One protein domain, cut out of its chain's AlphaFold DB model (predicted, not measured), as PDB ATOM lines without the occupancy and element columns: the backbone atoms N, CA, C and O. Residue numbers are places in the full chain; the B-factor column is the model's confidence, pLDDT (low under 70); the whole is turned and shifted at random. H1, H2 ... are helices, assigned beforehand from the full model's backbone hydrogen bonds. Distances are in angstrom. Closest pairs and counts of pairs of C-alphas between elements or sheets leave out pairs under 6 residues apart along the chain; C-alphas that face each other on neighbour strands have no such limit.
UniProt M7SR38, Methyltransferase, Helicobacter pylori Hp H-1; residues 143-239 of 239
ATOM      1  N   LYS A 143      52.675 -61.230  19.718       91.19
ATOM      2  CA  LYS A 143      52.050 -60.752  20.954       91.19
ATOM      3  C   LYS A 143      51.729 -59.266  20.815       91.19
ATOM      4  O   LYS A 143      52.633 -58.436  20.787       91.19
ATOM      5  N   GLU A 144      50.445 -58.937  20.738       90.94
ATOM      6  CA  GLU A 144      49.998 -57.548  20.648       90.94
ATOM      7  C   GLU A 144      50.283 -56.767  21.931       90.94
ATOM      8  O   GLU A 144      50.002 -57.235  23.037       90.94
ATOM      9  N   VAL A 145      50.776 -55.542  21.748       88.31
ATOM     10  CA  VAL A 145      50.931 -54.524  22.791       88.31
ATOM     11  C   VAL A 145      50.102 -53.307  22.372       88.31
ATOM     12  O   VAL A 145      48.879 -53.315  22.556       88.31
ATOM     13  N   ASN A 146      50.690 -52.302  21.709       88.12
ATOM     14  CA  ASN A 146      49.931 -51.131  21.259       88.12
ATOM     15  C   ASN A 146      48.912 -51.474  20.166       88.12
ATOM     16  O   ASN A 146      47.863 -50.831  20.108       88.12
ATOM     17  N   SER A 147      49.138 -52.523  19.368       90.12
ATOM     18  CA  SER A 147      48.178 -52.981  18.354       90.12
ATOM     19  C   SER A 147      46.821 -53.339  18.974       90.12
ATOM     20  O   SER A 147      45.777 -52.851  18.531       90.12
ATOM     21  N   GLY A 148      46.823 -54.111  20.066       89.38
ATOM     22  CA  GLY A 148      45.595 -54.537  20.746       89.38
ATOM     23  C   GLY A 148      44.818 -53.355  21.326       89.38
ATOM     24  O   GLY A 148      43.589 -53.289  21.250       89.38
ATOM     25  N   ILE A 149      45.539 -52.354  21.826       87.94
ATOM     26  CA  ILE A 149      44.965 -51.103  22.321       87.94
ATOM     27  C   ILE A 149      44.363 -50.281  21.175       87.94
ATOM     28  O   ILE A 149      43.226 -49.815  21.279       87.94
ATOM     29  N   LYS A 150      45.089 -50.122  20.061       90.62
ATOM     30  CA  LYS A 150      44.592 -49.436  18.858       90.62
ATOM     31  C   LYS A 150      43.296 -50.082  18.373       90.62
ATOM     32  O   LYS A 150      42.338 -49.367  18.086       90.62
ATOM     33  N   LYS A 151      43.208 -51.418  18.365       92.00
ATOM     34  CA  LYS A 151      41.971 -52.150  18.038       92.00
ATOM     35  C   LYS A 151      40.817 -51.783  18.975       92.00
ATOM     36  O   LYS A 151      39.712 -51.523  18.502       92.00
ATOM     37  N   GLN A 152      41.054 -51.704  20.286       91.50
ATOM     38  CA  GLN A 152      40.031 -51.281  21.252       91.50
ATOM     39  C   GLN A 152      39.566 -49.837  21.007       91.50
ATOM     40  O   GLN A 152      38.364 -49.584  20.966       91.50
ATOM     41  N   ILE A 153      40.498 -48.905  20.776       91.62
ATOM     42  CA  ILE A 153      40.189 -47.499  20.462       91.62
ATOM     43  C   ILE A 153      39.346 -47.407  19.185       91.62
ATOM     44  O   ILE A 153      38.300 -46.756  19.174       91.62
ATOM     45  N   LEU A 154      39.756 -48.089  18.114       92.94
ATOM     46  CA  LEU A 154      39.035 -48.093  16.839       92.94
ATOM     47  C   LEU A 154      37.610 -48.650  16.982       92.94
ATOM     48  O   LEU A 154      36.686 -48.127  16.352       92.94
ATOM     49  N   ASN A 155      37.413 -49.629  17.866       94.75
ATOM     50  CA  ASN A 155      36.113 -50.237  18.155       94.75
ATOM     51  C   ASN A 155      35.247 -49.455  19.159       94.75
ATOM     52  O   ASN A 155      34.071 -49.787  19.320       94.75
ATOM     53  N   ALA A 156      35.776 -48.407  19.800       94.50
ATOM     54  CA  ALA A 156      35.024 -47.600  20.759       94.50
ATOM     55  C   ALA A 156      33.781 -46.965  20.110       94.50
ATOM     56  O   ALA A 156      33.829 -46.437  18.996       94.50
ATOM     57  N   LYS A 157      32.648 -46.976  20.807       94.44
ATOM     58  CA  LYS A 157      31.359 -46.483  20.297       94.44
ATOM     59  C   LYS A 157      31.083 -45.030  20.675       94.44
ATOM     60  O   LYS A 157      30.135 -44.440  20.168       94.44
ATOM     61  N   SER A 158      31.885 -44.450  21.568       92.62
ATOM     62  CA  SER A 158      31.717 -43.076  22.048       92.62
ATOM     63  C   SER A 158      33.046 -42.416  22.420       92.62
ATOM     64  O   SER A 158      34.024 -43.099  22.727       92.62
ATOM     65  N   ALA A 159      33.057 -41.080  22.460       87.75
ATOM     66  CA  ALA A 159      34.200 -40.279  22.907       87.75
ATOM     67  C   ALA A 159      34.629 -40.633  24.342       87.75
ATOM     68  O   ALA A 159      35.811 -40.804  24.631       87.75
ATOM     69  N   SER A 160      33.650 -40.828  25.237       88.44
ATOM     70  CA  SER A 160      33.901 -41.223  26.629       88.44
ATOM     71  C   SER A 160      34.588 -42.585  26.723       88.44
ATOM     72  O   SER A 160      35.493 -42.760  27.532       88.44
ATOM     73  N   GLU A 161      34.182 -43.550  25.898       91.00
ATOM     74  CA  GLU A 161      34.806 -44.874  25.851       91.00
ATOM     75  C   GLU A 161      36.233 -44.808  25.295       91.00
ATOM     76  O   GLU A 161      37.142 -45.360  25.909       91.00
ATOM     77  N   CYS A 162      36.447 -44.063  24.204       88.06
ATOM     78  CA  CYS A 162      37.772 -43.823  23.628       88.06
ATOM     79  C   CYS A 162      38.743 -43.236  24.670       88.06
ATOM     80  O   CYS A 162      39.822 -43.783  24.897       88.06
ATOM     81  N   LEU A 163      38.319 -42.181  25.376       85.50
ATOM     82  CA  LEU A 163      39.107 -41.547  26.435       85.50
ATOM     83  C   LEU A 163      39.334 -42.470  27.636       85.50
ATOM     84  O   LEU A 163      40.417 -42.456  28.212       85.50
ATOM     85  N   LYS A 164      38.350 -43.291  28.024       87.94
ATOM     86  CA  LYS A 164      38.525 -44.285  29.097       87.94
ATOM     87  C   LYS A 164      39.598 -45.309  28.744       87.94
ATOM     88  O   LYS A 164      40.459 -45.566  29.580       87.94
ATOM     89  N   ILE A 165      39.556 -45.852  27.525       86.44
ATOM     90  CA  ILE A 165      40.566 -46.796  27.029       86.44
ATOM     91  C   ILE A 165      41.932 -46.117  27.059       86.44
ATOM     92  O   ILE A 165      42.838 -46.637  27.695       86.44
ATOM     93  N   PHE A 166      42.053 -44.919  26.480       81.06
ATOM     94  CA  PHE A 166      43.307 -44.162  26.444       81.06
ATOM     95  C   PHE A 166      43.869 -43.850  27.845       81.06
ATOM     96  O   PHE A 166      45.057 -44.026  28.107       81.06
ATOM     97  N   ASN A 167      43.015 -43.450  28.791       79.38
ATOM     98  CA  ASN A 167      43.430 -43.111  30.155       79.38
ATOM     99  C   ASN A 167      43.838 -44.330  30.988       79.38
ATOM    100  O   ASN A 167      44.741 -44.221  31.819       79.38
ATOM    101  N   ALA A 168      43.226 -45.494  30.756       75.75
ATOM    102  CA  ALA A 168      43.654 -46.739  31.392       75.75
ATOM    103  C   ALA A 168      45.115 -47.086  31.035       75.75
ATOM    104  O   ALA A 168      45.843 -47.631  31.864       75.75
ATOM    105  N   LEU A 169      45.581 -46.688  29.846       68.56
ATOM    106  CA  LEU A 169      46.978 -46.853  29.418       68.56
ATOM    107  C   LEU A 169      47.934 -45.963  30.208       68.56
ATOM    108  O   LEU A 169      49.022 -46.395  30.585       68.56
ATOM    109  N   ASN A 170      47.524 -44.719  30.480       61.28
ATOM    110  CA  ASN A 170      48.332 -43.756  31.228       61.28
ATOM    111  C   ASN A 170      48.623 -44.229  32.653       61.28
ATOM    112  O   ASN A 170      49.722 -44.001  33.158       61.28
ATOM    113  N   LEU A 171      47.664 -44.914  33.274       59.72
ATOM    114  CA  LEU A 171      47.809 -45.469  34.619       59.72
ATOM    115  C   LEU A 171      48.751 -46.676  34.654       59.72
ATOM    116  O   LEU A 171      49.448 -46.872  35.647       59.72
ATOM    117  N   ASN A 172      48.822 -47.442  33.565       59.78
ATOM    118  CA  ASN A 172      49.633 -48.652  33.517       59.78
ATOM    119  C   ASN A 172      51.138 -48.398  33.343       59.78
ATOM    120  O   ASN A 172      51.890 -49.344  33.535       59.78
ATOM    121  N   LYS A 173      51.606 -47.179  33.001       56.25
ATOM    122  CA  LYS A 173      53.032 -46.803  32.766       56.25
ATOM    123  C   LYS A 173      53.840 -47.688  31.784       56.25
ATOM    124  O   LYS A 173      54.990 -47.371  31.515       56.25
ATOM    125  N   ARG A 174      53.246 -48.759  31.254       56.22
ATOM    126  CA  ARG A 174      53.866 -49.843  30.468       56.22
ATOM    127  C   ARG A 174      53.730 -49.669  28.956       56.22
ATOM    128  O   ARG A 174      54.345 -50.398  28.198       56.22
ATOM    129  N   VAL A 175      52.922 -48.705  28.515       58.09
ATOM    130  CA  VAL A 175      52.797 -48.354  27.099       58.09
ATOM    131  C   VAL A 175      53.843 -47.299  26.781       58.09
ATOM    132  O   VAL A 175      53.725 -46.148  27.217       58.09
ATOM    133  N   LEU A 176      54.877 -47.721  26.056       59.00
ATOM    134  CA  LEU A 176      55.930 -46.868  25.528       59.00
ATOM    135  C   LEU A 176      55.294 -45.890  24.536       59.00
ATOM    136  O   LEU A 176      54.872 -46.218  23.427       59.00
ATOM    137  N   LYS A 177      55.098 -44.673  25.031       63.12
ATOM    138  CA  LYS A 177      54.567 -43.543  24.276       63.12
ATOM    139  C   LYS A 177      55.675 -43.003  23.396       63.12
ATOM    140  O   LYS A 177      56.839 -43.011  23.798       63.12
ATOM    141  N   ARG A 178      55.311 -42.420  22.256       60.16
ATOM    142  CA  ARG A 178      56.289 -41.619  21.527       60.16
ATOM    143  C   ARG A 178      56.741 -40.449  22.405       60.16
ATOM    144  O   ARG A 178      55.914 -39.767  23.011       60.16
ATOM    145  N   ALA A 179      58.049 -40.216  22.464       58.12
ATOM    146  CA  ALA A 179      58.640 -39.164  23.291       58.12
ATOM    147  C   ALA A 179      58.215 -37.738  22.875       58.12
ATOM    148  O   ALA A 179      58.308 -36.814  23.675       58.12
ATOM    149  N   ASP A 180      57.739 -37.562  21.639       62.22
ATOM    150  CA  ASP A 180      57.276 -36.292  21.066       62.22
ATOM    151  C   ASP A 180      55.782 -36.011  21.302       62.22
ATOM    152  O   ASP A 180      55.261 -34.992  20.843       62.22
ATOM    153  N   ASN A 181      55.076 -36.897  22.004       64.19
ATOM    154  CA  ASN A 181      53.628 -36.846  22.053       64.19
ATOM    155  C   ASN A 181      53.097 -35.883  23.129       64.19
ATOM    156  O   ASN A 181      53.342 -36.052  24.326       64.19
ATOM    157  N   LYS A 182      52.310 -34.888  22.711       64.69
ATOM    158  CA  LYS A 182      51.702 -33.894  23.604       64.69
ATOM    159  C   LYS A 182      50.403 -34.416  24.218       64.69
ATOM    160  O   LYS A 182      49.304 -34.063  23.805       64.69
ATOM    161  N   MET A 183      50.533 -35.264  25.233       62.12
ATOM    162  CA  MET A 183      49.387 -35.883  25.916       62.12
ATOM    163  C   MET A 183      48.381 -34.887  26.501       62.12
ATOM    164  O   MET A 183      47.193 -35.201  26.559       62.12
ATOM    165  N   ASP A 184      48.832 -33.699  26.894       66.31
ATOM    166  CA  ASP A 184      47.955 -32.670  27.459       66.31
ATOM    167  C   ASP A 184      46.910 -32.181  26.439       66.31
ATOM    168  O   ASP A 184      45.803 -31.790  26.816       66.31
ATOM    169  N   GLU A 185      47.205 -32.282  25.136       71.25
ATOM    170  CA  GLU A 185      46.292 -31.869  24.065       71.25
ATOM    171  C   GLU A 185      45.081 -32.815  23.937       71.25
ATOM    172  O   GLU A 185      44.015 -32.378  23.510       71.25
ATOM    173  N   ILE A 186      45.170 -34.072  24.396       77.06
ATOM    174  CA  ILE A 186      44.058 -35.053  24.355       77.06
ATOM    175  C   ILE A 186      42.980 -34.738  25.404       77.06
ATOM    176  O   ILE A 186      41.833 -35.171  25.293       77.06
ATOM    177  N   HIS A 187      43.318 -33.939  26.416       79.25
ATOM    178  CA  HIS A 187      42.362 -33.450  27.408       79.25
ATOM    179  C   HIS A 187      41.823 -32.051  27.094       79.25
ATOM    180  O   HIS A 187      40.945 -31.572  27.813       79.25
ATOM    181  N   SER A 188      42.306 -31.417  26.021       83.00
ATOM    182  CA  SER A 188      41.875 -30.080  25.618       83.00
ATOM    183  C   SER A 188      40.403 -30.041  25.192       83.00
ATOM    184  O   SER A 188      39.845 -31.024  24.697       83.00
ATOM    185  N   GLU A 189      39.772 -28.873  25.343       82.44
ATOM    186  CA  GLU A 189      38.441 -28.622  24.776       82.44
ATOM    187  C   GLU A 189      38.443 -28.779  23.249       82.44
ATOM    188  O   GLU A 189      37.477 -29.281  22.678       82.44
ATOM    189  N   GLU A 190      39.548 -28.418  22.585       85.88
ATOM    190  CA  GLU A 190      39.719 -28.597  21.139       85.88
ATOM    191  C   GLU A 190      39.572 -30.067  20.739       85.88
ATOM    192  O   GLU A 190      38.798 -30.370  19.835       85.88
ATOM    193  N   PHE A 191      40.224 -30.988  21.457       86.62
ATOM    194  CA  PHE A 191      40.099 -32.426  21.217       86.62
ATOM    195  C   PHE A 191      38.679 -32.941  21.486       86.62
ATOM    196  O   PHE A 191      38.136 -33.727  20.704       86.62
ATOM    197  N   GLN A 192      38.053 -32.491  22.576       84.88
ATOM    198  CA  GLN A 192      36.692 -32.908  22.933       84.88
ATOM    199  C   GLN A 192      35.651 -32.484  21.887       84.88
ATOM    200  O   GLN A 192      34.647 -33.177  21.725       84.88
ATOM    201  N   ASN A 193      35.916 -31.400  21.151       89.62
ATOM    202  CA  ASN A 193      35.066 -30.903  20.069       89.62
ATOM    203  C   ASN A 193      35.263 -31.632  18.725       89.62
ATOM    204  O   ASN A 193      34.472 -31.420  17.804       89.62
ATOM    205  N   LEU A 194      36.288 -32.482  18.589       90.69
ATOM    206  CA  LEU A 194      36.503 -33.292  17.386       90.69
ATOM    207  C   LEU A 194      35.464 -34.411  17.274       90.69
ATOM    208  O   LEU A 194      34.929 -34.902  18.271       90.69
ATOM    209  N   ASP A 195      35.206 -34.865  16.048       94.06
ATOM    210  CA  ASP A 195      34.372 -36.044  15.846       94.06
ATOM    211  C   ASP A 195      35.067 -37.323  16.347       94.06
ATOM    212  O   ASP A 195      36.287 -37.392  16.511       94.06
ATOM    213  N   LEU A 196      34.274 -38.372  16.581       92.69
ATOM    214  CA  LEU A 196      34.766 -39.623  17.155       92.69
ATOM    215  C   LEU A 196      35.877 -40.280  16.320       92.69
ATOM    216  O   LEU A 196      36.776 -40.894  16.892       92.69
ATOM    217  N   ASN A 197      35.827 -40.198  14.989       93.62
ATOM    218  CA  ASN A 197      36.854 -40.814  14.149       93.62
ATOM    219  C   ASN A 197      38.176 -40.069  14.290       93.62
ATOM    220  O   ASN A 197      39.224 -40.705  14.390       93.62
ATOM    221  N   GLU A 198      38.123 -38.743  14.358       91.56
ATOM    222  CA  GLU A 198      39.315 -37.927  14.553       91.56
ATOM    223  C   GLU A 198      39.904 -38.106  15.959       91.56
ATOM    224  O   GLU A 198      41.113 -38.304  16.099       91.56
ATOM    225  N   GLN A 199      39.059 -38.187  16.992       90.75
ATOM    226  CA  GLN A 199      39.498 -38.534  18.347       90.75
ATOM    227  C   GLN A 199      40.202 -39.898  18.384       90.75
ATOM    228  O   GLN A 199      41.295 -40.021  18.937       90.75
ATOM    229  N   LYS A 200      39.621 -40.928  17.752       92.25
ATOM    230  CA  LYS A 200      40.245 -42.257  17.631       92.25
ATOM    231  C   LYS A 200      41.582 -42.194  16.903       92.25
ATOM    232  O   LYS A 200      42.548 -42.806  17.350       92.25
ATOM    233  N   ARG A 201      41.650 -41.453  15.792       91.19
ATOM    234  CA  ARG A 201      42.864 -41.299  14.981       91.19
ATOM    235  C   ARG A 201      44.004 -40.704  15.802       91.19
ATOM    236  O   ARG A 201      45.107 -41.244  15.774       91.19
ATOM    237  N   ILE A 202      43.734 -39.636  16.551       88.75
ATOM    238  CA  ILE A 202      44.722 -38.958  17.402       88.75
ATOM    239  C   ILE A 202      45.166 -39.862  18.561       88.75
ATOM    240  O   ILE A 202      46.369 -40.003  18.798       88.75
ATOM    241  N   CYS A 203      44.228 -40.536  19.238       86.94
ATOM    242  CA  CYS A 203      44.551 -41.498  20.296       86.94
ATOM    243  C   CYS A 203      45.417 -42.659  19.782       86.94
ATOM    244  O   CYS A 203      46.362 -43.060  20.452       86.94
ATOM    245  N   CYS A 204      45.148 -43.185  18.584       88.75
ATOM    246  CA  CYS A 204      45.983 -44.224  17.979       88.75
ATOM    247  C   CYS A 204      47.359 -43.696  17.547       88.75
ATOM    248  O   CYS A 204      48.355 -44.392  17.726       88.75
ATOM    249  N   ALA A 205      47.432 -42.481  16.990       87.50
ATOM    250  CA  ALA A 205      48.687 -41.860  16.546       87.50
ATOM    251  C   ALA A 205      49.633 -41.515  17.708       87.50
ATOM    252  O   ALA A 205      50.843 -41.400  17.518       87.50
ATOM    253  N   SER A 206      49.066 -41.383  18.905       84.06
ATOM    254  CA  SER A 206      49.774 -41.154  20.161       84.06
ATOM    255  C   SER A 206      50.567 -42.365  20.666       84.06
ATOM    256  O   SER A 206      51.438 -42.220  21.527       84.06
ATOM    257  N   LEU A 207      50.255 -43.559  20.161       83.56
ATOM    258  CA  LEU A 207      50.909 -44.809  20.534       83.56
ATOM    259  C   LEU A 207      52.101 -45.068  19.609       83.56
ATOM    260  O   LEU A 207      51.978 -44.937  18.387       83.56
ATOM    261  N   ASP A 208      53.248 -45.444  20.180       84.88
ATOM    262  CA  ASP A 208      54.413 -45.798  19.371       84.88
ATOM    263  C   ASP A 208      54.120 -47.079  18.584       84.88
ATOM    264  O   ASP A 208      53.711 -48.095  19.144       84.88
ATOM    265  N   SER A 209      54.294 -47.010  17.265       86.38
ATOM    266  CA  SER A 209      54.040 -48.151  16.382       86.38
ATOM    267  C   SER A 209      55.210 -49.135  16.358       86.38
ATOM    268  O   SER A 209      55.019 -50.273  15.945       86.38
ATOM    269  N   ASN A 210      56.391 -48.739  16.849       86.38
ATOM    270  CA  ASN A 210      57.487 -49.677  17.116       86.38
ATOM    271  C   ASN A 210      57.143 -50.654  18.252       86.38
ATOM    272  O   ASN A 210      57.738 -51.716  18.342       86.38
ATOM    273  N   GLU A 211      56.145 -50.306  19.065       86.56
ATOM    274  CA  GLU A 211      55.691 -51.046  20.246       86.56
ATOM    275  C   GLU A 211      54.273 -51.600  20.026       86.56
ATOM    276  O   GLU A 211      53.500 -51.824  20.959       86.56
ATOM    277  N   ASP A 212      53.879 -51.780  18.759       88.94
ATOM    278  CA  ASP A 212      52.608 -52.419  18.401       88.94
ATOM    279  C   ASP A 212      52.561 -53.886  18.821       88.94
ATOM    280  O   ASP A 212      51.489 -54.392  19.176       88.94
ATOM    281  N   TYR A 213      53.723 -54.527  18.846       91.81
ATOM    282  CA  TYR A 213      53.928 -55.899  19.275       91.81
ATOM    283  C   TYR A 213      55.116 -55.959  20.229       91.81
ATOM    284  O   TYR A 213      55.984 -55.092  20.192       91.81
ATOM    285  N   LEU A 214      55.143 -56.986  21.072       90.00
ATOM    286  CA  LEU A 214      56.191 -57.172  22.068       90.00
ATOM    287  C   LEU A 214      57.554 -57.390  21.399       90.00
ATOM    288  O   LEU A 214      57.711 -58.312  20.593       90.00
ATOM    289  N   ASN A 215      58.546 -56.581  21.772       89.00
ATOM    290  CA  ASN A 215      59.927 -56.804  21.368       89.00
ATOM    291  C   ASN A 215      60.485 -58.060  22.041       89.00
ATOM    292  O   ASN A 215      60.274 -58.296  23.228       89.00
ATOM    293  N   LEU A 216      61.281 -58.832  21.296       88.88
ATOM    294  CA  LEU A 216      61.926 -60.032  21.836       88.88
ATOM    295  C   LEU A 216      62.808 -59.724  23.058       88.88
ATOM    296  O   LEU A 216      62.893 -60.546  23.960       88.88
ATOM    297  N   GLY A 217      63.438 -58.546  23.099       88.38
ATOM    298  CA  GLY A 217      64.278 -58.123  24.224       88.38
ATOM    299  C   GLY A 217      63.527 -57.976  25.550       88.38
ATOM    300  O   GLY A 217      64.147 -58.100  26.601       88.38
ATOM    301  N   ASP A 218      62.208 -57.791  25.496       88.50
ATOM    302  CA  ASP A 218      61.366 -57.562  26.671       88.50
ATOM    303  C   ASP A 218      60.595 -58.833  27.076       88.50
ATOM    304  O   ASP A 218      59.799 -58.809  28.011       88.50
ATOM    305  N   ILE A 219      60.815 -59.969  26.394       89.69
ATOM    306  CA  ILE A 219      60.030 -61.205  26.577       89.69
ATOM    307  C   ILE A 219      60.114 -61.788  27.999       89.69
ATOM    308  O   ILE A 219      59.186 -62.464  28.447       89.69
ATOM    309  N   ASP A 220      61.209 -61.514  28.709       89.62
ATOM    310  CA  ASP A 220      61.461 -62.007  30.064       89.62
ATOM    311  C   ASP A 220      60.853 -61.130  31.160       89.62
ATOM    312  O   ASP A 220      60.859 -61.522  32.329       89.62
ATOM    313  N   GLU A 221      60.306 -59.963  30.819       87.69
ATOM    314  CA  GLU A 221      59.646 -59.131  31.813       87.69
ATOM    315  C   GLU A 221      58.320 -59.768  32.253       87.69
ATOM    316  O   GLU A 221      57.392 -59.951  31.458       87.69
ATOM    317  N   ASP A 222      58.180 -60.007  33.562       84.25
ATOM    318  CA  ASP A 222      56.954 -60.537  34.184       84.25
ATOM    319  C   ASP A 222      55.693 -59.733  33.810       84.25
ATOM    320  O   ASP A 222      54.573 -60.240  33.859       84.25
ATOM    321  N   ALA A 223      55.870 -58.466  33.419       80.31
ATOM    322  CA  ALA A 223      54.804 -57.562  33.014       80.31
ATOM    323  C   ALA A 223      53.988 -58.047  31.804       80.31
ATOM    324  O   ALA A 223      52.837 -57.622  31.670       80.31
ATOM    325  N   TRP A 224      54.555 -58.903  30.947       82.94
ATOM    326  CA  TRP A 224      53.908 -59.387  29.720       82.94
ATOM    327  C   TRP A 224      53.189 -60.726  29.876       82.94
ATOM    328  O   TRP A 224      52.491 -61.147  28.946       82.94
ATOM    329  N   GLU A 225      53.333 -61.365  31.043       86.81
ATOM    330  CA  GLU A 225      52.684 -62.633  31.398       86.81
ATOM    331  C   GLU A 225      52.914 -63.731  30.339       86.81
ATOM    332  O   GLU A 225      52.023 -64.525  30.033       86.81
ATOM    333  N   ILE A 226      54.110 -63.754  29.738       89.56
ATOM    334  CA  ILE A 226      54.503 -64.784  28.775       89.56
ATOM    335  C   ILE A 226      54.948 -66.021  29.549       89.56
ATOM    336  O   ILE A 226      55.868 -65.962  30.362       89.56
ATOM    337  N   ASP A 227      54.292 -67.152  29.303       92.56
ATOM    338  CA  ASP A 227      54.659 -68.412  29.937       92.56
ATOM    339  C   ASP A 227      55.985 -68.979  29.397       92.56
ATOM    340  O   ASP A 227      56.402 -68.722  28.265       92.56
ATOM    341  N   GLU A 228      56.628 -69.811  30.214       92.81
ATOM    342  CA  GLU A 228      57.926 -70.427  29.908       92.81
ATOM    343  C   GLU A 228      57.913 -71.296  28.643       92.81
ATOM    344  O   GLU A 228      58.938 -71.451  27.978       92.81
ATOM    345  N   ILE A 229      56.758 -71.861  28.272       92.62
ATOM    346  CA  ILE A 229      56.639 -72.660  27.051       92.62
ATOM    347  C   ILE A 229      56.772 -71.734  25.836       92.62
ATOM    348  O   ILE A 229      57.556 -72.024  24.934       92.62
ATOM    349  N   ASN A 230      56.065 -70.604  25.829       91.38
ATOM    350  CA  ASN A 230      56.142 -69.602  24.768       91.38
ATOM    351  C   ASN A 230      57.515 -68.922  24.680       91.38
ATOM    352  O   ASN A 230      58.006 -68.710  23.568       91.38
ATOM    353  N   LYS A 231      58.173 -68.643  25.813       91.94
ATOM    354  CA  LYS A 231      59.563 -68.150  25.823       91.94
ATOM    355  C   LYS A 231      60.502 -69.141  25.138       91.94
ATOM    356  O   LYS A 231      61.170 -68.797  24.166       91.94
ATOM    357  N   LYS A 232      60.444 -70.411  25.546       91.06
ATOM    358  CA  LYS A 232      61.257 -71.483  24.959       91.06
ATOM    359  C   LYS A 232      60.975 -71.702  23.470       91.06
ATOM    360  O   LYS A 232      61.894 -71.986  22.706       91.06
ATOM    361  N   TYR A 233      59.723 -71.578  23.028       90.25
ATOM    362  CA  TYR A 233      59.398 -71.646  21.599       90.25
ATOM    363  C   TYR A 233      60.059 -70.519  20.799       90.25
ATOM    364  O   TYR A 233      60.545 -70.780  19.699       90.25
ATOM    365  N   ASN A 234      60.115 -69.299  21.341       91.38
ATOM    366  CA  ASN A 234      60.821 -68.187  20.703       91.38
ATOM    367  C   ASN A 234      62.333 -68.437  20.660       91.38
ATOM    368  O   ASN A 234      62.933 -68.268  19.603       91.38
ATOM    369  N   GLU A 235      62.939 -68.926  21.745       88.44
ATOM    370  CA  GLU A 235      64.360 -69.307  21.748       88.44
ATOM    371  C   GLU A 235      64.684 -70.310  20.634       88.44
ATOM    372  O   GLU A 235      65.632 -70.104  19.885       88.44
ATOM    373  N   ILE A 236      63.861 -71.354  20.478       86.62
ATOM    374  CA  ILE A 236      64.023 -72.369  19.424       86.62
ATOM    375  C   ILE A 236      63.858 -71.765  18.023       86.62
ATOM    376  O   ILE A 236      64.496 -72.213  17.075       86.62
ATOM    377  N   PHE A 237      62.970 -70.784  17.860       84.31
ATOM    378  CA  PHE A 237      62.748 -70.140  16.567       84.31
ATOM    379  C   PHE A 237      63.941 -69.274  16.136       84.31
ATOM    380  O   PHE A 237      64.245 -69.214  14.943       84.31
ATOM    381  N   TYR A 238      64.605 -68.614  17.088       80.56
ATOM    382  CA  TYR A 238      65.736 -67.717  16.831       80.56
ATOM    383  C   TYR A 238      67.120 -68.386  16.937       80.56
ATOM    384  O   TYR A 238      68.110 -67.746  16.577       80.56
ATOM    385  N   SER A 239      67.203 -69.638  17.409       74.81
ATOM    386  CA  SER A 239      68.435 -70.447  17.481       74.81
ATOM    387  C   SER A 239      68.798 -71.116  16.158       74.81
ATOM    388  O   SER A 239      69.996 -71.094  15.796       74.81
TER     389      SER A 239
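This is residues 143 to 239 of the 239 residues of the protein "Methyltransferase" of Helicobacter pylori Hp H-1 (UniProt M7SR38). A bundle of three helices, H1, H2 and H5, makes one part of this elongated model, and a single helix, H6, lies at the other end, away from the bundle, at the end of a winding stretch with no named element, residues 206 to 227. Two very short helices, H3 and H4, lie on the path from H2 to H5, beside the bundle. The printed part has 97 residues with six named helices, H1 to H6 in chain order, and no named strand; the class is all helix. The whole is loose, with a radius of gyration of the C-alphas of 15.7 A, and it spans 51 by 26 by 20 A.

H1, residues 146 to 155, begins at C-alpha 146, at (49.931, -51.131, 21.259), and is 14.2 A long from first to last C-alpha. H2, residues 159 to 172, is the longest helix, at 20.5 A. H3, residues 183 to 187, is 7.6 A long, and H4, residues 189 to 192, is 5.0 A long. H5, residues 196 to 205, is 14.1 A long and begins at C-alpha 196, at (34.766, -39.623, 17.155). H6, residues 228 to 238, is 15.5 A long and ends at C-alpha 238, at (65.736, -67.717, 16.831).

H1 and H2 form a helical hairpin: they touch at a shallow tilt of 19 degrees, opposite ways, and their closest C-alphas are those of Ile 153 and Cys 162, 5.4 A apart. H2 touches H1 with residues 162 to 166 alone. H1 and H5 touch at a shallow tilt of 3 degrees, opposite ways; the C-alphas of Lys 150 and Cys 204 are closest, at 5.5 A. H2 and H5 touch at a shallow tilt of 20 degrees, the same way, closest at the C-alphas of Ala 159 and Leu 196, 5.8 A apart. H3 and H2 are near each other. H3 is close to H5 but not clearly touching, with the C-alphas of Ile 186 and Cys 203 closest, at 7.6 A. H4 is close to H5 but not clearly touching, with the C-alphas of Phe 191 and Gln 199 closest, at 6.8 A. H6 is apart from H1, H2, H3, H4 and H5. In H1, H2, H5 and H6 each O i to N i+4 pair is within hydrogen-bond range. In H3 it is 0 of 1, with 2 of 2 O i to N i+3 pairs within range, and H4 is too short for an O i to N i+4 pair.

The two C-alphas farthest apart are those of Glu 189 and Ser 239, at 52.0 A. The printed part has no cut and ends at Ser 239, the chain's last residue. The link from H5 to H6 is long, with 22 residues. The mean pLDDT of the printed part is 83.5, and residues 169 to 184, of which 169 to 172 belong to H2, are under 70.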